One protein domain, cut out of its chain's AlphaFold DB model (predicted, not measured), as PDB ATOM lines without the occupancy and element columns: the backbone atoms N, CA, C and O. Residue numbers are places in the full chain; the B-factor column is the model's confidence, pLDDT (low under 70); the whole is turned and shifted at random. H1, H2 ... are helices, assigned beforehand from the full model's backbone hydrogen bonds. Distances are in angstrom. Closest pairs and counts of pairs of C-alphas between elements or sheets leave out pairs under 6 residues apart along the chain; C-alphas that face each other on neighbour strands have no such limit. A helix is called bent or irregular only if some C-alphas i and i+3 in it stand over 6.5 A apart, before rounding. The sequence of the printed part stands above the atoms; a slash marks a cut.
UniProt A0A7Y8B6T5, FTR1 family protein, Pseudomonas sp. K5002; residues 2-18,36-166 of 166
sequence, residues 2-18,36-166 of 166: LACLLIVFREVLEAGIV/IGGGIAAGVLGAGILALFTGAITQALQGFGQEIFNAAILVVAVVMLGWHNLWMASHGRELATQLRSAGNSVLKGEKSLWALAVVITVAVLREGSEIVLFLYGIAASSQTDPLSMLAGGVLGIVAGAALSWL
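AT A GLANCE: This is residues 2 to 18 and 36 to 166 of the 166 residues of the protein "FTR1 family protein" of Pseudomonas sp. K5002 (UniProt A0A7Y8B6T5). A long bent helix, H3, arches like a bow over a group of four helices, H2, H4, H1 and H5, that stand side by side in a row curved into a U. H4 is in the middle of the whole, between H2 and H1, H5 packs on H1, and the corner of the bow at residues 89 to 94 sticks out. The printed part has 148 residues with five named helices, H1 to H5 in chain order, and no named strand: the class is all helix. It is compact, with a radius of gyration of the C-alphas of 16.9 A, but elongated, spanning 57 by 29 by 28 A.

IN THESE COORDINATES: H3, residues 64 to 107, was assigned as one helix by its hydrogen bonds, but it is bent: C-alphas 90 and 93 are 7.8 A apart. Its arm H3a, residues 64 to 90, begins at C-alpha 64 (15.854, -20.088, 9.982) and is 39.8 A long; its arm H3b, residues 93 to 107, is 21.3 A long. H4, residues 113 to 141, measures 42.1 A, and H2, residues 36 to 60, measures 36.2 A. H1, residues 2 to 18, is 24.7 A long from C-alpha 2 (25.695, -10.405, -16.803). H5, residues 146 to 165, is 28.3 A long and ends at C-alpha 165 (29.705, -25.398, -32.878).

HOW THE PARTS SIT: H4 is the hub, touching three helices. H3a touches it at a steep tilt of 50 degrees, with residues 70 to 77 alone and residues 133 to 140 of H4; the closest C-alphas, of Leu 74 and Gly 137, are 5.5 A apart. H3a and H3b are about perpendicular, at 80 degrees. H3b is close to but not clearly touching H4 and H1. H2 touches H4 at a shallow tilt of 31 degrees, the same way, closest at the C-alphas of Gly 43 and Leu 125, 4.1 A. H1 touches H4 at a shallow tilt of 10 degrees, opposite ways, closest at those of Glu 11 and Glu 127, 5.5 A. H5 touches H1 at a shallow tilt of 31 degrees, the same way, closest at those of Phe 9 and Gly 156, 4.1 A. The helix packing is mostly aligned, three of four touching pairs being at a shallow tilt. H2 and H5 are apart. Every O i to N i+4 pair is within hydrogen-bond range in H1, H2, H3b, H4 and H5; in H3a it is 22 of 23.

THE WHOLE: The C-alphas of Gly 63 and Lys 108 are the two farthest apart, 57.0 A. Residues 19 to 35 are not printed, and C-alphas 18 and 36 are 10.7 A apart across the cut. The links H2 to H3, H3 to H4 and H4 to H5 are tight. Mean pLDDT of the printed part is 83.0; residues 102 to 103, 105 to 111, 142 to 143 and 166 are under 70.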
ATOM      1  N   LEU A   2      24.345 -10.167 -16.246       85.50
ATOM      2  CA  LEU A   2      25.695 -10.405 -16.803       85.50
ATOM      3  C   LEU A   2      26.470 -11.544 -16.112       85.50
ATOM      4  O   LEU A   2      27.070 -12.363 -16.796       85.50
ATOM      5  N   ALA A   3      26.397 -11.651 -14.781       86.31
ATOM      6  CA  ALA A   3      27.017 -12.758 -14.044       86.31
ATOM      7  C   ALA A   3      26.459 -14.127 -14.475       86.31
ATOM      8  O   ALA A   3      27.225 -15.021 -14.819       86.31
ATOM      9  N   CYS A   4      25.128 -14.264 -14.541       88.62
ATOM     10  CA  CYS A   4      24.464 -15.481 -15.023       88.62
ATOM     11  C   CYS A   4      24.891 -15.830 -16.453       88.62
ATOM     12  O   CYS A   4      25.174 -16.988 -16.731       88.62
ATOM     13  N   LEU A   5      24.973 -14.830 -17.337       90.12
ATOM     14  CA  LEU A   5      25.416 -15.027 -18.714       90.12
ATOM     15  C   LEU A   5      26.839 -15.573 -18.773       90.12
ATOM     16  O   LEU A   5      27.051 -16.590 -19.420       90.12
ATOM     17  N   LEU A   6      27.798 -14.930 -18.100       90.12
ATOM     18  CA  LEU A   6      29.208 -15.326 -18.167       90.12
ATOM     19  C   LEU A   6      29.460 -16.713 -17.571       90.12
ATOM     20  O   LEU A   6      30.235 -17.477 -18.139       90.12
ATOM     21  N   ILE A   7      28.796 -17.040 -16.458       89.62
ATOM     22  CA  ILE A   7      28.918 -18.357 -15.823       89.62
ATOM     23  C   ILE A   7      28.356 -19.427 -16.754       89.62
ATOM     24  O   ILE A   7      29.074 -20.341 -17.141       89.62
ATOM     25  N   VAL A   8      27.100 -19.280 -17.187       92.19
ATOM     26  CA  VAL A   8      26.459 -20.275 -18.055       92.19
ATOM     27  C   VAL A   8      27.209 -20.421 -19.375       92.19
ATOM     28  O   VAL A   8      27.400 -21.533 -19.852       92.19
ATOM     29  N   PHE A   9      27.686 -19.315 -19.940       92.00
ATOM     30  CA  PHE A   9      28.526 -19.324 -21.128       92.00
ATOM     31  C   PHE A   9      29.792 -20.166 -20.939       92.00
ATOM     32  O   PHE A   9      30.077 -21.025 -21.772       92.00
ATOM     33  N   ARG A  10      30.531 -19.946 -19.844       91.25
ATOM     34  CA  ARG A  10      31.754 -20.693 -19.533       91.25
ATOM     35  C   ARG A  10      31.473 -22.187 -19.404       91.25
ATOM     36  O   ARG A  10      32.121 -22.973 -20.085       91.25
ATOM     37  N   GLU A  11      30.491 -22.568 -18.594       91.44
ATOM     38  CA  GLU A  11      30.208 -23.985 -18.340       91.44
ATOM     39  C   GLU A  11      29.699 -24.703 -19.608       91.44
ATOM     40  O   GLU A  11      30.058 -25.848 -19.886       91.44
ATOM     41  N   VAL A  12      28.927 -24.009 -20.454       92.31
ATOM     42  CA  VAL A  12      28.483 -24.548 -21.750       92.31
ATOM     43  C   VAL A  12      29.651 -24.710 -22.724       92.31
ATOM     44  O   VAL A  12      29.679 -25.699 -23.454       92.31
ATOM     45  N   LEU A  13      30.626 -23.794 -22.728       89.69
ATOM     46  CA  LEU A  13      31.854 -23.968 -23.508       89.69
ATOM     47  C   LEU A  13      32.676 -25.164 -23.014       89.69
ATOM     48  O   LEU A  13      33.165 -25.936 -23.833       89.69
ATOM     49  N   GLU A  14      32.819 -25.343 -21.702       88.25
ATOM     50  CA  GLU A  14      33.565 -26.473 -21.133       88.25
ATOM     51  C   GLU A  14      32.918 -27.814 -21.517       88.25
ATOM     52  O   GLU A  14      33.591 -28.698 -22.060       88.25
ATOM     53  N   ALA A  15      31.594 -27.925 -21.379       90.44
ATOM     54  CA  ALA A  15      30.844 -29.084 -21.863       90.44
ATOM     55  C   ALA A  15      30.977 -29.265 -23.388       90.44
ATOM     56  O   ALA A  15      31.170 -30.384 -23.878       90.44
ATOM     57  N   GLY A  16      30.914 -28.167 -24.143       89.56
ATOM     58  CA  GLY A  16      31.059 -28.139 -25.596       89.56
ATOM     59  C   GLY A  16      32.416 -28.650 -26.071       89.56
ATOM     60  O   GLY A  16      32.472 -29.436 -27.015       89.56
ATOM     61  N   ILE A  17      33.503 -28.306 -25.375       86.94
ATOM     62  CA  ILE A  17      34.853 -28.808 -25.665       86.94
ATOM     63  C   ILE A  17      34.919 -30.325 -25.468       86.94
ATOM     64  O   ILE A  17      35.453 -31.028 -26.328       86.94
ATOM     65  N   VAL A  18      34.352 -30.860 -24.381       86.75
ATOM     66  CA  VAL A  18      34.330 -32.314 -24.142       86.75
ATOM     67  C   VAL A  18      33.555 -33.031 -25.248       86.75
ATOM     68  O   VAL A  18      34.060 -33.986 -25.845       86.75
ATOM     69  N   ILE A  36      26.072 -39.778 -28.561       88.31
ATOM     70  CA  ILE A  36      26.512 -38.449 -28.130       88.31
ATOM     71  C   ILE A  36      25.299 -37.609 -27.726       88.31
ATOM     72  O   ILE A  36      25.255 -37.106 -26.608       88.31
ATOM     73  N   GLY A  37      24.277 -37.534 -28.582       90.38
ATOM     74  CA  GLY A  37      23.029 -36.837 -28.273       90.38
ATOM     75  C   GLY A  37      22.303 -37.435 -27.067       90.38
ATOM     76  O   GLY A  37      21.826 -36.694 -26.214       90.38
ATOM     77  N   GLY A  38      22.281 -38.766 -26.946       91.38
ATOM     78  CA  GLY A  38      21.727 -39.462 -25.785       91.38
ATOM     79  C   GLY A  38      22.469 -39.138 -24.488       91.38
ATOM     80  O   GLY A  38      21.827 -38.905 -23.468       91.38
ATOM     81  N   GLY A  39      23.802 -39.059 -24.532       90.44
ATOM     82  CA  GLY A  39      24.618 -38.662 -23.385       90.44
ATOM     83  C   GLY A  39      24.372 -37.213 -22.964       90.44
ATOM     84  O   GLY A  39      24.160 -36.941 -21.785       90.44
ATOM     85  N   ILE A  40      24.306 -36.286 -23.927       92.69
ATOM     86  CA  ILE A  40      23.967 -34.878 -23.660       92.69
ATOM     87  C   ILE A  40      22.579 -34.786 -23.022       92.69
ATOM     88  O   ILE A  40      22.425 -34.154 -21.981       92.69
ATOM     89  N   ALA A  41      21.579 -35.449 -23.607       93.25
ATOM     90  CA  ALA A  41      20.216 -35.442 -23.090       93.25
ATOM     91  C   ALA A  41      20.147 -36.003 -21.662       93.25
ATOM     92  O   ALA A  41      19.532 -35.386 -20.797       93.25
ATOM     93  N   ALA A  42      20.817 -37.127 -21.390       93.88
ATOM     94  CA  ALA A  42      20.887 -37.701 -20.049       93.88
ATOM     95  C   ALA A  42      21.588 -36.773 -19.043       93.88
ATOM     96  O   ALA A  42      21.109 -36.632 -17.919       93.88
ATOM     97  N   GLY A  43      22.682 -36.112 -19.437       92.19
ATOM     98  CA  GLY A  43      23.388 -35.156 -18.581       92.19
ATOM     99  C   GLY A  43      22.534 -33.934 -18.243       92.19
ATOM    100  O   GLY A  43      22.395 -33.584 -17.072       92.19
ATOM    101  N   VAL A  44      21.886 -33.338 -19.251       92.94
ATOM    102  CA  VAL A  44      20.960 -32.203 -19.075       92.94
ATOM    103  C   VAL A  44      19.775 -32.592 -18.193       92.94
ATOM    104  O   VAL A  44      19.410 -31.840 -17.293       92.94
ATOM    105  N   LEU A  45      19.193 -33.777 -18.408       94.44
ATOM    106  CA  LEU A  45      18.117 -34.292 -17.561       94.44
ATOM    107  C   LEU A  45      18.578 -34.456 -16.111       94.44
ATOM    108  O   LEU A  45      17.865 -34.036 -15.203       94.44
ATOM    109  N   GLY A  46      19.767 -35.014 -15.883       91.81
ATOM    110  CA  GLY A  46      20.314 -35.161 -14.536       91.81
ATOM    111  C   GLY A  46      20.560 -33.815 -13.842       91.81
ATOM    112  O   GLY A  46      20.203 -33.662 -12.676       91.81
ATOM    113  N   ALA A  47      21.070 -32.814 -14.564       91.44
ATOM    114  CA  ALA A  47      21.221 -31.455 -14.037       91.44
ATOM    115  C   ALA A  47      19.858 -30.802 -13.735       91.44
ATOM    116  O   ALA A  47      19.692 -30.147 -12.708       91.44
ATOM    117  N   GLY A  48      18.853 -31.030 -14.586       90.44
ATOM    118  CA  GLY A  48      17.480 -30.577 -14.353       90.44
ATOM    119  C   GLY A  48      16.852 -31.207 -13.109       90.44
ATOM    120  O   GLY A  48      16.214 -30.511 -12.323       90.44
ATOM    121  N   ILE A  49      17.083 -32.504 -12.880       90.75
ATOM    122  CA  ILE A  49      16.673 -33.180 -11.643       90.75
ATOM    123  C   ILE A  49      17.350 -32.512 -10.445       90.75
ATOM    124  O   ILE A  49      16.659 -32.145  -9.498       90.75
ATOM    125  N   LEU A  50      18.665 -32.287 -10.496       87.19
ATOM    126  CA  LEU A  50      19.378 -31.611  -9.413       87.19
ATOM    127  C   LEU A  50      18.760 -30.235  -9.104       87.19
ATOM    128  O   LEU A  50      18.494 -29.946  -7.942       87.19
ATOM    129  N   ALA A  51      18.443 -29.441 -10.131       88.00
ATOM    130  CA  ALA A  51      17.800 -28.135  -9.974       88.00
ATOM    131  C   ALA A  51      16.448 -28.209  -9.254       88.00
ATOM    132  O   ALA A  51      16.166 -27.391  -8.374       88.00
ATOM    133  N   LEU A  52      15.622 -29.205  -9.593       86.56
ATOM    134  CA  LEU A  52      14.335 -29.432  -8.931       86.56
ATOM    135  C   LEU A  52      14.519 -29.785  -7.454       86.56
ATOM    136  O   LEU A  52      13.814 -29.245  -6.603       86.56
ATOM    137  N   PHE A  53      15.481 -30.655  -7.141       85.56
ATOM    138  CA  PHE A  53      15.787 -31.030  -5.761       85.56
ATOM    139  C   PHE A  53      16.319 -29.843  -4.957       85.56
ATOM    140  O   PHE A  53      15.880 -29.646  -3.827       85.56
ATOM    141  N   THR A  54      17.198 -29.016  -5.532       80.12
ATOM    142  CA  THR A  54      17.672 -27.791  -4.876       80.12
ATOM    143  C   THR A  54      16.502 -26.867  -4.540       80.12
ATOM    144  O   THR A  54      16.382 -26.448  -3.394       80.12
ATOM    145  N   GLY A  55      15.585 -26.626  -5.485       77.06
ATOM    146  CA  GLY A  55      14.393 -25.808  -5.235       77.06
ATOM    147  C   GLY A  55      13.466 -26.389  -4.161       77.06
ATOM    148  O   GLY A  55      13.003 -25.661  -3.280       77.06
ATOM    149  N   ALA A  56      13.233 -27.705  -4.190       80.56
ATOM    150  CA  ALA A  56      12.389 -28.392  -3.217       80.56
ATOM    151  C   ALA A  56      12.968 -28.341  -1.793       80.56
ATOM    152  O   ALA A  56      12.226 -28.114  -0.837       80.56
ATOM    153  N   ILE A  57      14.287 -28.507  -1.640       77.44
ATOM    154  CA  ILE A  57      14.964 -28.431  -0.336       77.44
ATOM    155  C   ILE A  57      14.850 -27.019   0.245       77.44
ATOM    156  O   ILE A  57      14.497 -26.866   1.413       77.44
ATOM    157  N   THR A  58      15.070 -25.982  -0.565       73.00
ATOM    158  CA  THR A  58      14.916 -24.586  -0.128       73.00
ATOM    159  C   THR A  58      13.503 -24.296   0.367       73.00
ATOM    160  O   THR A  58      13.325 -23.619   1.378       73.00
ATOM    161  N   GLN A  59      12.494 -24.825  -0.327       76.62
ATOM    162  CA  GLN A  59      11.095 -24.651   0.052       76.62
ATOM    163  C   GLN A  59      10.737 -25.427   1.328       76.62
ATOM    164  O   GLN A  59       9.958 -24.937   2.142       76.62
ATOM    165  N   ALA A  60      11.334 -26.602   1.539       76.38
ATOM    166  CA  ALA A  60      11.150 -27.396   2.754       76.38
ATOM    167  C   ALA A  60      11.831 -26.781   3.993       76.38
ATOM    168  O   ALA A  60      11.383 -27.011   5.114       76.38
ATOM    169  N   LEU A  61      12.896 -25.994   3.803       74.94
ATOM    170  CA  LEU A  61      13.676 -25.357   4.873       74.94
ATOM    171  C   LEU A  61      13.239 -23.915   5.197       74.94
ATOM    172  O   LEU A  61      13.968 -23.213   5.900       74.94
ATOM    173  N   GLN A  62      12.074 -23.469   4.706       72.50
ATOM    174  CA  GLN A  62      11.556 -22.112   4.920       72.50
ATOM    175  C   GLN A  62      11.640 -21.670   6.395       72.50
ATOM    176  O   GLN A  62      11.155 -22.353   7.296       72.50
ATOM    177  N   GLY A  63      12.261 -20.508   6.635       73.44
ATOM    178  CA  GLY A  63      12.553 -19.971   7.971       73.44
ATOM    179  C   GLY A  63      14.056 -19.944   8.279       73.44
ATOM    180  O   GLY A  63      14.872 -19.732   7.388       73.44
ATOM    181  N   PHE A  64      14.447 -20.175   9.538       70.50
ATOM    182  CA  PHE A  64      15.854 -20.088   9.982       70.50
ATOM    183  C   PHE A  64      16.784 -21.101   9.276       70.50
ATOM    184  O   PHE A  64      17.970 -20.843   9.083       70.50
ATOM    185  N   GLY A  65      16.243 -22.249   8.847       77.31
ATOM    186  CA  GLY A  65      16.987 -23.265   8.092       77.31
ATOM    187  C   GLY A  65      17.388 -22.811   6.686       77.31
ATOM    188  O   GLY A  65      18.427 -23.235   6.183       77.31
ATOM    189  N   GLN A  66      16.614 -21.911   6.075       79.00
ATOM    190  CA  GLN A  66      16.855 -21.406   4.726       79.00
ATOM    191  C   GLN A  66      18.095 -20.512   4.668       79.00
ATOM    192  O   GLN A  66      18.877 -20.625   3.728       79.00
ATOM    193  N   GLU A  67      18.312 -19.654   5.668       81.69
ATOM    194  CA  GLU A  67      19.490 -18.776   5.716       81.69
ATOM    195  C   GLU A  67      20.786 -19.578   5.873       81.69
ATOM    196  O   GLU A  67      21.739 -19.363   5.124       81.69
ATOM    197  N   ILE A  68      20.800 -20.558   6.785       84.19
ATOM    198  CA  ILE A  68      21.949 -21.453   6.990       84.19
ATOM    199  C   ILE A  68      22.213 -22.285   5.731       84.19
ATOM    200  O   ILE A  68      23.361 -22.422   5.312       84.19
ATOM    201  N   PHE A  69      21.162 -22.815   5.102       80.25
ATOM    202  CA  PHE A  69      21.281 -23.584   3.866       80.25
ATOM    203  C   PHE A  69      21.812 -22.736   2.704       80.25
ATOM    204  O   PHE A  69      22.732 -23.155   2.002       80.25
ATOM    205  N   ASN A  70      21.303 -21.514   2.542       80.88
ATOM    206  CA  ASN A  70      21.790 -20.570   1.539       80.88
ATOM    207  C   ASN A  70      23.259 -20.210   1.772       80.88
ATOM    208  O   ASN A  70      24.052 -20.248   0.832       80.88
ATOM    209  N   ALA A  71      23.639 -19.906   3.015       84.88
ATOM    210  CA  ALA A  71      25.024 -19.622   3.371       84.88
ATOM    211  C   ALA A  71      25.939 -20.823   3.081       84.88
ATOM    212  O   ALA A  71      27.006 -20.652   2.493       84.88
ATOM    213  N   ALA A  72      25.503 -22.040   3.417       84.62
ATOM    214  CA  ALA A  72      26.244 -23.262   3.120       84.62
ATOM    215  C   ALA A  72      26.443 -23.455   1.609       84.62
ATOM    216  O   ALA A  72      27.566 -23.716   1.178       84.62
ATOM    217  N   ILE A  73      25.399 -23.262   0.792       82.00
ATOM    218  CA  ILE A  73      25.519 -23.356  -0.670       82.00
ATOM    219  C   ILE A  73      26.479 -22.299  -1.212       82.00
ATOM    220  O   ILE A  73      27.302 -22.625  -2.061       82.00
ATOM    221  N   LEU A  74      26.426 -21.058  -0.722       83.56
ATOM    222  CA  LEU A  74      27.342 -20.002  -1.162       83.56
ATOM    223  C   LEU A  74      28.803 -20.331  -0.834       83.56
ATOM    224  O   LEU A  74      29.675 -20.149  -1.682       83.56
ATOM    225  N   VAL A  75      29.078 -20.857   0.362       88.00
ATOM    226  CA  VAL A  75      30.429 -21.298   0.746       88.00
ATOM    227  C   VAL A  75      30.898 -22.442  -0.149       88.00
ATOM    228  O   VAL A  75      32.007 -22.388  -0.684       88.00
ATOM    229  N   VAL A  76      30.049 -23.451  -0.361       84.75
ATOM    230  CA  VAL A  76      30.350 -24.577  -1.256       84.75
ATOM    231  C   VAL A  76      30.606 -24.080  -2.678       84.75
ATOM    232  O   VAL A  76      31.592 -24.487  -3.282       84.75
ATOM    233  N   ALA A  77      29.789 -23.158  -3.186       81.69
ATOM    234  CA  ALA A  77      29.936 -22.576  -4.514       81.69
ATOM    235  C   ALA A  77      31.290 -21.865  -4.676       81.69
ATOM    236  O   ALA A  77      31.989 -22.092  -5.659       81.69
ATOM    237  N   VAL A  78      31.714 -21.053  -3.702       84.44
ATOM    238  CA  VAL A  78      33.014 -20.359  -3.762       84.44
ATOM    239  C   VAL A  78      34.183 -21.345  -3.740       84.44
ATOM    240  O   VAL A  78      35.102 -21.221  -4.552       84.44
ATOM    241  N   VAL A  79      34.151 -22.339  -2.846       87.31
ATOM    242  CA  VAL A  79      35.198 -23.375  -2.769       87.31
ATOM    243  C   VAL A  79      35.260 -24.172  -4.069       87.31
ATOM    244  O   VAL A  79      36.345 -24.400  -4.602       87.31
ATOM    245  N   MET A  80      34.100 -24.547  -4.604       80.25
ATOM    246  CA  MET A  80      33.973 -25.283  -5.855       80.25
ATOM    247  C   MET A  80      34.515 -24.484  -7.047       80.25
ATOM    248  O   MET A  80      35.298 -25.036  -7.814       80.25
ATOM    249  N   LEU A  81      34.194 -23.186  -7.169       77.31
ATOM    250  CA  LEU A  81      34.750 -22.310  -8.214       77.31
ATOM    251  C   LEU A  81      36.262 -22.220  -8.129       77.31
ATOM    252  O   LEU A  81      36.944 -22.372  -9.140       77.31
ATOM    253  N   GLY A  82      36.780 -21.951  -6.930       83.69
ATOM    254  CA  GLY A  82      38.216 -21.827  -6.719       83.69
ATOM    255  C   GLY A  82      38.931 -23.118  -7.101       83.69
ATOM    256  O   GLY A  82      39.897 -23.092  -7.862       83.69
ATOM    257  N   TRP A  83      38.411 -24.253  -6.634       84.69
ATOM    258  CA  TRP A  83      38.972 -25.562  -6.937       84.69
ATOM    259  C   TRP A  83      38.917 -25.888  -8.432       84.69
ATOM    260  O   TRP A  83      39.942 -26.234  -9.014       84.69
ATOM    261  N   HIS A  84      37.750 -25.746  -9.069       78.31
ATOM    262  CA  HIS A  84      37.563 -26.062 -10.488       78.31
ATOM    263  C   HIS A  84      38.423 -25.175 -11.390       78.31
ATOM    264  O   HIS A  84      39.107 -25.677 -12.279       78.31
ATOM    265  N   ASN A  85      38.477 -23.869 -11.116       76.88
ATOM    266  CA  ASN A  85      39.271 -22.933 -11.908       76.88
ATOM    267  C   ASN A  85      40.776 -23.250 -11.829       76.88
ATOM    268  O   ASN A  85      41.446 -23.353 -12.859       76.88
ATOM    269  N   LEU A  86      41.296 -23.503 -10.620       83.06
ATOM    270  CA  LEU A  86      42.698 -23.887 -10.411       83.06
ATOM    271  C   LEU A  86      43.022 -25.250 -11.030       83.06
ATOM    272  O   LEU A  86      44.099 -25.449 -11.606       83.06
ATOM    273  N   TRP A  87      42.096 -26.199 -10.922       81.12
ATOM    274  CA  TRP A  87      42.278 -27.537 -11.458       81.12
ATOM    275  C   TRP A  87      42.288 -27.536 -12.990       81.12
ATOM    276  O   TRP A  87      43.193 -28.112 -13.592       81.12
ATOM    277  N   MET A  88      41.369 -26.817 -13.638       76.44
ATOM    278  CA  MET A  88      41.348 -26.678 -15.098       76.44
ATOM    279  C   MET A  88      42.583 -25.945 -15.630       76.44
ATOM    280  O   MET A  88      43.155 -26.368 -16.638       76.44
ATOM    281  N   ALA A  89      43.051 -24.909 -14.926       76.50
ATOM    282  CA  ALA A  89      44.273 -24.191 -15.289       76.50
ATOM    283  C   ALA A  89      45.524 -25.088 -15.265       76.50
ATOM    284  O   ALA A  89      46.443 -24.889 -16.060       76.50
ATOM    285  N   SER A  90      45.558 -26.087 -14.379       76.88
ATOM    286  CA  SER A  90      46.705 -26.987 -14.204       76.88
ATOM    287  C   SER A  90      46.602 -28.295 -15.001       76.88
ATOM    288  O   SER A  90      47.616 -28.769 -15.508       76.88
ATOM    289  N   HIS A  91      45.401 -28.858 -15.171       75.06
ATOM    290  CA  HIS A  91      45.192 -30.205 -15.728       75.06
ATOM    291  C   HIS A  91      44.373 -30.239 -17.030       75.06
ATOM    292  O   HIS A  91      44.214 -31.306 -17.629       75.06
ATOM    293  N   GLY A  92      43.895 -29.098 -17.541       71.81
ATOM    294  CA  GLY A  92      43.061 -29.059 -18.752       71.81
ATOM    295  C   GLY A  92      43.737 -29.661 -19.994       71.81
ATOM    296  O   GLY A  92      43.098 -30.350 -20.793       71.81
ATOM    297  N   ARG A  93      45.059 -29.485 -20.141       75.31
ATOM    298  CA  ARG A  93      45.820 -30.072 -21.261       75.31
ATOM    299  C   ARG A  93      45.920 -31.595 -21.167       75.31
ATOM    300  O   ARG A  93      45.881 -32.286 -22.189       75.31
ATOM    301  N   GLU A  94      46.048 -32.116 -19.953       79.00
ATOM    302  CA  GLU A  94      46.103 -33.553 -19.710       79.00
ATOM    303  C   GLU A  94      44.745 -34.199 -20.004       79.00
ATOM    304  O   GLU A  94      44.681 -35.161 -20.770       79.00
ATOM    305  N   LEU A  95      43.654 -33.594 -19.526       70.94
ATOM    306  CA  LEU A  95      42.286 -34.007 -19.847       70.94
ATOM    307  C   LEU A  95      42.015 -34.067 -21.349       70.94
ATOM    308  O   LEU A  95      41.495 -35.067 -21.841       70.94
ATOM    309  N   ALA A  96      42.391 -33.028 -22.097       71.88
ATOM    310  CA  ALA A  96      42.204 -33.008 -23.546       71.88
ATOM    311  C   ALA A  96      42.955 -34.163 -24.233       71.88
ATOM    312  O   ALA A  96      42.459 -34.766 -25.190       71.88
ATOM    313  N   THR A  97      44.137 -34.508 -23.718       79.00
ATOM    314  CA  THR A  97      44.952 -35.620 -24.224       79.00
ATOM    315  C   THR A  97      44.318 -36.973 -23.890       79.00
ATOM    316  O   THR A  97      44.233 -37.838 -24.764       79.00
ATOM    317  N   GLN A  98      43.812 -37.147 -22.665       76.88
ATOM    318  CA  GLN A  98      43.123 -38.365 -22.228       76.88
ATOM    319  C   GLN A  98      41.783 -38.574 -22.954       76.88
ATOM    320  O   GLN A  98      41.456 -39.694 -23.338       76.88
ATOM    321  N   LEU A  99      41.018 -37.510 -23.210       71.25
ATOM    322  CA  LEU A  99      39.774 -37.587 -23.983       71.25
ATOM    323  C   LEU A  99      40.041 -37.958 -25.447       71.25
ATOM    324  O   LEU A  99      39.337 -38.799 -26.008       71.25
ATOM    325  N   ARG A 100      41.099 -37.400 -26.055       74.31
ATOM    326  CA  ARG A 100      41.546 -37.810 -27.398       74.31
ATOM    327  C   ARG A 100      41.981 -39.269 -27.438       74.31
ATOM    328  O   ARG A 100      41.607 -39.981 -28.368       74.31
ATOM    329  N   SER A 101      42.757 -39.730 -26.455       76.19
ATOM    330  CA  SER A 101      43.199 -41.127 -26.412       76.19
ATOM    331  C   SER A 101      42.019 -42.080 -26.209       76.19
ATOM    332  O   SER A 101      41.914 -43.068 -26.931       76.19
ATOM    333  N   ALA A 102      41.079 -41.741 -25.321       68.56
ATOM    334  CA  ALA A 102      39.865 -42.514 -25.092       68.56
ATOM    335  C   ALA A 102      38.989 -42.615 -26.349       68.56
ATOM    336  O   ALA A 102      38.505 -43.703 -26.659       68.56
ATOM    337  N   GLY A 103      38.820 -41.520 -27.099       68.06
ATOM    338  CA  GLY A 103      38.103 -41.547 -28.374       68.06
ATOM    339  C   GLY A 103      38.817 -42.386 -29.442       68.06
ATOM    340  O   GLY A 103      38.184 -43.219 -30.089       68.06
ATOM    341  N   ASN A 104      40.147 -42.290 -29.538       70.12
ATOM    342  CA  ASN A 104      40.942 -43.150 -30.423       70.12
ATOM    343  C   ASN A 104      40.842 -44.643 -30.061       70.12
ATOM    344  O   ASN A 104      40.801 -45.485 -30.954       70.12
ATOM    345  N   SER A 105      40.770 -44.996 -28.775       65.75
ATOM    346  CA  SER A 105      40.526 -46.382 -28.344       65.75
ATOM    347  C   SER A 105      39.133 -46.881 -28.735       65.75
ATOM    348  O   SER A 105      38.963 -48.057 -29.050       65.75
ATOM    349  N   VAL A 106      38.128 -46.002 -28.771       66.19
ATOM    350  CA  VAL A 106      36.790 -46.366 -29.268       66.19
ATOM    351  C   VAL A 106      36.809 -46.593 -30.779       66.19
ATOM    352  O   VAL A 106      36.221 -47.563 -31.250       66.19
ATOM    353  N   LEU A 107      37.537 -45.764 -31.536       60.81
ATOM    354  CA  LEU A 107      37.745 -45.972 -32.976       60.81
ATOM    355  C   LEU A 107      38.395 -47.325 -33.289       60.81
ATOM    356  O   LEU A 107      38.025 -47.971 -34.265       60.81
ATOM    357  N   LYS A 108      39.332 -47.775 -32.449       65.44
ATOM    358  CA  LYS A 108      40.003 -49.078 -32.582       65.44
ATOM    359  C   LYS A 108      39.128 -50.275 -32.185       65.44
ATOM    360  O   LYS A 108      39.578 -51.410 -32.297       65.44
ATOM    361  N   GLY A 109      37.899 -50.042 -31.714       63.59
ATOM    362  CA  GLY A 109      36.998 -51.092 -31.232       63.59
ATOM    363  C   GLY A 109      37.350 -51.634 -29.842       63.59
ATOM    364  O   GLY A 109      36.718 -52.579 -29.381       63.59
ATOM    365  N   GLU A 110      38.322 -51.034 -29.150       59.41
ATOM    366  CA  GLU A 110      38.764 -51.450 -27.810       59.41
ATOM    367  C   GLU A 110      37.789 -50.987 -26.712       59.41
ATOM    368  O   GLU A 110      37.763 -51.540 -25.614       59.41
ATOM    369  N   LYS A 111      36.971 -49.964 -26.996       62.34
ATOM    370  CA  LYS A 111      35.954 -49.423 -26.084       62.34
ATOM    371  C   LYS A 111      34.605 -49.270 -26.787       62.34
ATOM    372  O   LYS A 111      34.528 -48.834 -27.929       62.34
ATOM    373  N   SER A 112      33.530 -49.604 -26.075       73.06
ATOM    374  CA  SER A 112      32.153 -49.510 -26.575       73.06
ATOM    375  C   SER A 112      31.684 -48.055 -26.707       73.06
ATOM    376  O   SER A 112      32.003 -47.218 -25.864       73.06
ATOM    377  N   LEU A 113      30.837 -47.774 -27.706       74.31
ATOM    378  CA  LEU A 113      30.107 -46.503 -27.865       74.31
ATOM    379  C   LEU A 113      29.338 -46.089 -26.592       74.31
ATOM    380  O   LEU A 113      29.144 -44.900 -26.345       74.31
ATOM    381  N   TRP A 114      28.960 -47.054 -25.751       79.75
ATOM    382  CA  TRP A 114      28.350 -46.804 -24.444       79.75
ATOM    383  C   TRP A 114      29.285 -46.107 -23.455       79.75
ATOM    384  O   TRP A 114      28.836 -45.248 -22.703       79.75
ATOM    385  N   ALA A 115      30.582 -46.426 -23.471       80.25
ATOM    386  CA  ALA A 115      31.548 -45.774 -22.592       80.25
ATOM    387  C   ALA A 115      31.650 -44.272 -22.902       80.25
ATOM    388  O   ALA A 115      31.756 -43.459 -21.992       80.25
ATOM    389  N   LEU A 116      31.545 -43.895 -24.180       79.88
ATOM    390  CA  LEU A 116      31.511 -42.490 -24.588       79.88
ATOM    391  C   LEU A 116      30.240 -41.782 -24.150       79.88
ATOM    392  O   LEU A 116      30.316 -40.658 -23.667       79.88
ATOM    393  N   ALA A 117      29.086 -42.435 -24.316       86.25
ATOM    394  CA  ALA A 117      27.818 -41.877 -23.864       86.25
ATOM    395  C   ALA A 117      27.877 -41.566 -22.363       86.25
ATOM    396  O   ALA A 117      27.513 -40.469 -21.966       86.25
ATOM    397  N   VAL A 118      28.430 -42.476 -21.553       87.88
ATOM    398  CA  VAL A 118      28.629 -42.256 -20.111       87.88
ATOM    399  C   VAL A 118      29.569 -41.083 -19.838       87.88
ATOM    400  O   VAL A 118      29.240 -40.238 -19.012       87.88
ATOM    401  N   VAL A 119      30.708 -40.992 -20.532       86.19
ATOM    402  CA  VAL A 119      31.649 -39.870 -20.357       86.19
ATOM    403  C   VAL A 119      30.972 -38.534 -20.660       86.19
ATOM    404  O   VAL A 119      31.101 -37.597 -19.878       86.19
ATOM    405  N   ILE A 120      30.209 -38.458 -21.752       90.19
ATOM    406  CA  ILE A 120      29.462 -37.251 -22.117       90.19
ATOM    407  C   ILE A 120      28.384 -36.950 -21.077       90.19
ATOM    408  O   ILE A 120      28.286 -35.809 -20.639       90.19
ATOM    409  N   THR A 121      27.611 -37.951 -20.650       91.69
ATOM    410  CA  THR A 121      26.596 -37.785 -19.605       91.69
ATOM    411  C   THR A 121      27.210 -37.200 -18.344       91.69
ATOM    412  O   THR A 121      26.683 -36.229 -17.821       91.69
ATOM    413  N   VAL A 122      28.321 -37.761 -17.861       90.31
ATOM    414  CA  VAL A 122      28.981 -37.304 -16.631       90.31
ATOM    415  C   VAL A 122      29.544 -35.895 -16.797       90.31
ATOM    416  O   VAL A 122      29.378 -35.080 -15.895       90.31
ATOM    417  N   ALA A 123      30.160 -35.585 -17.940       89.88
ATOM    418  CA  ALA A 123      30.680 -34.248 -18.213       89.88
ATOM    419  C   ALA A 123      29.558 -33.200 -18.252       89.88
ATOM    420  O   ALA A 123      29.608 -32.213 -17.529       89.88
ATOM    421  N   VAL A 124      28.498 -33.447 -19.026       92.81
ATOM    422  CA  VAL A 124      27.357 -32.525 -19.141       92.81
ATOM    423  C   VAL A 124      26.589 -32.420 -17.821       92.81
ATOM    424  O   VAL A 124      26.153 -31.332 -17.458       92.81
ATOM    425  N   LEU A 125      26.447 -33.524 -17.080       92.06
ATOM    426  CA  LEU A 125      25.849 -33.522 -15.746       92.06
ATOM    427  C   LEU A 125      26.651 -32.651 -14.785       92.06
ATOM    428  O   LEU A 125      26.054 -31.876 -14.043       92.06
ATOM    429  N   ARG A 126      27.982 -32.783 -14.784       90.94
ATOM    430  CA  ARG A 126      28.870 -31.982 -13.943       90.94
ATOM    431  C   ARG A 126      28.692 -30.500 -14.252       90.94
ATOM    432  O   ARG A 126      28.242 -29.786 -13.362       90.94
ATOM    433  N   GLU A 127      28.945 -30.076 -15.491       91.38
ATOM    434  CA  GLU A 127      28.870 -28.651 -15.857       91.38
ATOM    435  C   GLU A 127      27.452 -28.093 -15.669       91.38
ATOM    436  O   GLU A 127      27.256 -26.986 -15.169       91.38
ATOM    437  N   GLY A 128      26.424 -28.896 -15.960       91.38
ATOM    438  CA  GLY A 128      25.036 -28.544 -15.668       91.38
ATOM    439  C   GLY A 128      24.756 -28.378 -14.170       91.38
ATOM    440  O   GLY A 128      24.021 -27.473 -13.781       91.38
ATOM    441  N   SER A 129      25.357 -29.208 -13.317       90.12
ATOM    442  CA  SER A 129      25.236 -29.090 -11.858       90.12
ATOM    443  C   SER A 129      25.933 -27.836 -11.334       90.12
ATOM    444  O   SER A 129      25.394 -27.166 -10.455       90.12
ATOM    445  N   GLU A 130      27.091 -27.488 -11.905       88.56
ATOM    446  CA  GLU A 130      27.803 -26.245 -11.601       88.56
ATOM    447  C   GLU A 130      26.903 -25.035 -11.909       88.56
ATOM    448  O   GLU A 130      26.644 -24.209 -11.031       88.56
ATOM    449  N   ILE A 131      26.307 -24.992 -13.111       91.25
ATOM    450  CA  ILE A 131      25.347 -23.949 -13.512       91.25
ATOM    451  C   ILE A 131      24.205 -23.819 -12.498       91.25
ATOM    452  O   ILE A 131      23.875 -22.710 -12.077       91.25
ATOM    453  N   VAL A 132      23.590 -24.937 -12.106       89.88
ATOM    454  CA  VAL A 132      22.452 -24.950 -11.175       89.88
ATOM    455  C   VAL A 132      22.841 -24.363  -9.821       89.88
ATOM    456  O   VAL A 132      22.147 -23.474  -9.321       89.88
ATOM    457  N   LEU A 133      23.955 -24.816  -9.242       85.56
ATOM    458  CA  LEU A 133      24.417 -24.348  -7.936       85.56
ATOM    459  C   LEU A 133      24.818 -22.867  -7.970       85.56
ATOM    460  O   LEU A 133      24.507 -22.129  -7.033       85.56
ATOM    461  N   PHE A 134      25.435 -22.396  -9.057       85.38
ATOM    462  CA  PHE A 134      25.815 -20.988  -9.193       85.38
ATOM    463  C   PHE A 134      24.637 -20.064  -9.420       85.38
ATOM    464  O   PHE A 134      24.550 -19.018  -8.774       85.38
ATOM    465  N   LEU A 135      23.714 -20.434 -10.308       87.88
ATOM    466  CA  LEU A 135      22.501 -19.650 -10.503       87.88
ATOM    467  C   LEU A 135      21.683 -19.609  -9.214       87.88
ATOM    468  O   LEU A 135      21.190 -18.542  -8.857       87.88
ATOM    469  N   TYR A 136      21.617 -20.715  -8.471       85.88
ATOM    470  CA  TYR A 136      20.993 -20.724  -7.156       85.88
ATOM    471  C   TYR A 136      21.707 -19.787  -6.172       85.88
ATOM    472  O   TYR A 136      21.058 -18.968  -5.528       85.88
ATOM    473  N   GLY A 137      23.039 -19.841  -6.081       83.31
ATOM    474  CA  GLY A 137      23.815 -18.934  -5.231       83.31
ATOM    475  C   GLY A 137      23.586 -17.459  -5.582       83.31
ATOM    476  O   GLY A 137      23.406 -16.624  -4.696       83.31
ATOM    477  N   ILE A 138      23.501 -17.125  -6.871       83.75
ATOM    478  CA  ILE A 138      23.156 -15.770  -7.324       83.75
ATOM    479  C   ILE A 138      21.732 -15.405  -6.898       83.75
ATOM    480  O   ILE A 138      21.539 -14.326  -6.344       83.75
ATOM    481  N   ALA A 139      20.750 -16.286  -7.096       84.38
ATOM    482  CA  ALA A 139      19.372 -16.048  -6.660       84.38
ATOM    483  C   ALA A 139      19.249 -15.876  -5.135       84.38
ATOM    484  O   ALA A 139      18.426 -15.096  -4.668       84.38
ATOM    485  N   ALA A 140      20.071 -16.585  -4.357       79.44
ATOM    486  CA  ALA A 140      20.071 -16.511  -2.898       79.44
ATOM    487  C   ALA A 140      20.791 -15.265  -2.354       79.44
ATOM    488  O   ALA A 140      20.425 -14.762  -1.297       79.44
ATOM    489  N   SER A 141      21.821 -14.774  -3.054       75.25
ATOM    490  CA  SER A 141      22.647 -13.637  -2.612       75.25
ATOM    491  C   SER A 141      22.218 -12.288  -3.188       75.25
ATOM    492  O   SER A 141      22.517 -11.247  -2.604       75.25
ATOM    493  N   SER A 142      21.527 -12.280  -4.327       68.19
ATOM    494  CA  SER A 142      21.121 -11.063  -5.026       68.19
ATOM    495  C   SER A 142      19.610 -11.030  -5.229       68.19
ATOM    496  O   SER A 142      19.014 -12.027  -5.622       68.19
ATOM    497  N   GLN A 143      18.985  -9.862  -5.050       68.69
ATOM    498  CA  GLN A 143      17.583  -9.623  -5.435       68.69
ATOM    499  C   GLN A 143      17.449  -9.464  -6.962       68.69
ATOM    500  O   GLN A 143      16.792  -8.553  -7.462       68.69
ATOM    501  N   THR A 144      18.158 -10.298  -7.724       71.81
ATOM    502  CA  THR A 144      18.143 -10.244  -9.182       71.81
ATOM    503  C   THR A 144      16.784 -10.721  -9.681       71.81
ATOM    504  O   THR A 144      16.336 -11.807  -9.325       71.81
ATOM    505  N   ASP A 145      16.144  -9.922 -10.536       83.62
ATOM    506  CA  ASP A 145      14.864 -10.265 -11.156       83.62
ATOM    507  C   ASP A 145      14.970 -11.625 -11.889       83.62
ATOM    508  O   ASP A 145      15.867 -11.770 -12.739       83.62
ATOM    509  N   PRO A 146      14.093 -12.613 -11.599       83.25
ATOM    510  CA  PRO A 146      14.085 -13.925 -12.248       83.25
ATOM    511  C   PRO A 146      14.114 -13.860 -13.777       83.25
ATOM    512  O   PRO A 146      14.797 -14.663 -14.416       83.25
ATOM    513  N   LEU A 147      13.446 -12.867 -14.377       86.69
ATOM    514  CA  LEU A 147      13.463 -12.663 -15.831       86.69
ATOM    515  C   LEU A 147      14.870 -12.343 -16.346       86.69
ATOM    516  O   LEU A 147      15.293 -12.854 -17.381       86.69
ATOM    517  N   SER A 148      15.627 -11.538 -15.603       86.56
ATOM    518  CA  SER A 148      16.995 -11.160 -15.966       86.56
ATOM    519  C   SER A 148      18.001 -12.300 -15.764       86.56
ATOM    520  O   SER A 148      19.022 -12.359 -16.459       86.56
ATOM    521  N   MET A 149      17.731 -13.217 -14.829       87.19
ATOM    522  CA  MET A 149      18.503 -14.450 -14.669       87.19
ATOM    523  C   MET A 149      18.240 -15.411 -15.824       87.19
ATOM    524  O   MET A 149      19.190 -15.924 -16.410       87.19
ATOM    525  N   LEU A 150      16.969 -15.600 -16.184       88.50
ATOM    526  CA  LEU A 150      16.557 -16.477 -17.275       88.50
ATOM    527  C   LEU A 150      17.094 -15.966 -18.617       88.50
ATOM    528  O   LEU A 150      17.707 -16.730 -19.358       88.50
ATOM    529  N   ALA A 151      16.970 -14.663 -18.887       91.44
ATOM    530  CA  ALA A 151      17.556 -14.035 -20.070       91.44
ATOM    531  C   ALA A 151      19.082 -14.219 -20.120       91.44
ATOM    532  O   ALA A 151      19.621 -14.604 -21.155       91.44
ATOM    533  N   GLY A 152      19.780 -14.003 -18.996       89.00
ATOM    534  CA  GLY A 152      21.223 -14.231 -18.903       89.00
ATOM    535  C   GLY A 152      21.609 -15.689 -19.167       89.00
ATOM    536  O   GLY A 152      22.520 -15.940 -19.950       89.00
ATOM    537  N   GLY A 153      20.890 -16.644 -18.573       89.25
ATOM    538  CA  GLY A 153      21.137 -18.073 -18.762       89.25
ATOM    539  C   GLY A 153      20.885 -18.536 -20.195       89.25
ATOM    540  O   GLY A 153      21.742 -19.190 -20.782       89.25
ATOM    541  N   VAL A 154      19.762 -18.145 -20.804       92.06
ATOM    542  CA  VAL A 154      19.458 -18.486 -22.204       92.06
ATOM    543  C   VAL A 154      20.501 -17.892 -23.149       92.06
ATOM    544  O   VAL A 154      21.003 -18.602 -24.016       92.06
ATOM    545  N   LEU A 155      20.882 -16.624 -22.960       92.38
ATOM    546  CA  LEU A 155      21.939 -16.001 -23.760       92.38
ATOM    547  C   LEU A 155      23.284 -16.712 -23.586       92.38
ATOM    548  O   LEU A 155      23.979 -16.922 -24.575       92.38
ATOM    549  N   GLY A 156      23.628 -17.124 -22.362       90.75
ATOM    550  CA  GLY A 156      24.834 -17.904 -22.085       90.75
ATOM    551  C   GLY A 156      24.839 -19.250 -22.812       90.75
ATOM    552  O   GLY A 156      25.826 -19.579 -23.467       90.75
ATOM    553  N   ILE A 157      23.721 -19.989 -22.775       91.50
ATOM    554  CA  ILE A 157      23.568 -21.266 -23.496       91.50
ATOM    555  C   ILE A 157      23.707 -21.051 -24.998       91.50
ATOM    556  O   ILE A 157      24.478 -21.756 -25.644       91.50
ATOM    557  N   VAL A 158      22.984 -20.080 -25.559       92.06
ATOM    558  CA  VAL A 158      23.003 -19.816 -27.003       92.06
ATOM    559  C   VAL A 158      24.399 -19.400 -27.457       92.06
ATOM    560  O   VAL A 158      24.907 -19.955 -28.428       92.06
ATOM    561  N   ALA A 159      25.048 -18.474 -26.747       90.75
ATOM    562  CA  ALA A 159      26.390 -18.015 -27.087       90.75
ATOM    563  C   ALA A 159      27.435 -19.132 -26.947       90.75
ATOM    564  O   ALA A 159      28.271 -19.302 -27.834       90.75
ATOM    565  N   GLY A 160      27.373 -19.917 -25.868       88.19
ATOM    566  CA  GLY A 160      28.308 -21.016 -25.620       88.19
ATOM    567  C   GLY A 160      28.134 -22.150 -26.627       88.19
ATOM    568  O   GLY A 160      29.116 -22.651 -27.172       88.19
ATOM    569  N   ALA A 161      26.891 -22.511 -26.951       88.06
ATOM    570  CA  ALA A 161      26.596 -23.525 -27.956       88.06
ATOM    571  C   ALA A 161      27.007 -23.069 -29.363       88.06
ATOM    572  O   ALA A 161      27.597 -23.851 -30.102       88.06
ATOM    573  N   ALA A 162      26.748 -21.804 -29.719       88.75
ATOM    574  CA  ALA A 162      27.142 -21.245 -31.011       88.75
ATOM    575  C   ALA A 162      28.664 -21.256 -31.201       88.75
ATOM    576  O   ALA A 162      29.143 -21.628 -32.266       88.75
ATOM    577  N   LEU A 163      29.426 -20.896 -30.164       87.50
ATOM    578  CA  LEU A 163      30.888 -20.940 -30.204       87.50
ATOM    579  C   LEU A 163      31.449 -22.361 -30.170       87.50
ATOM    580  O   LEU A 163      32.437 -22.620 -30.838       87.50
ATOM    581  N   SER A 164      30.817 -23.282 -29.442       84.12
ATOM    582  CA  SER A 164      31.231 -24.695 -29.426       84.12
ATOM    583  C   SER A 164      30.950 -25.418 -30.746       84.12
ATOM    584  O   SER A 164      31.496 -26.492 -30.990       84.12
ATOM    585  N   TRP A 165      30.044 -24.872 -31.560       78.56
ATOM    586  CA  TRP A 165      29.705 -25.398 -32.878       78.56
ATOM    587  C   TRP A 165      30.707 -24.985 -33.968       78.56
ATOM    588  O   TRP A 165      30.819 -25.689 -34.973       78.56
ATOM    589  N   LEU A 166      31.391 -23.850 -33.787       68.69
ATOM    590  CA  LEU A 166      32.410 -23.322 -34.702       68.69
ATOM    591  C   LEU A 166      33.733 -24.086 -34.575       68.69
ATOM    592  O   LEU A 166      34.348 -24.329 -35.638       68.69
TER     593      LEU A 166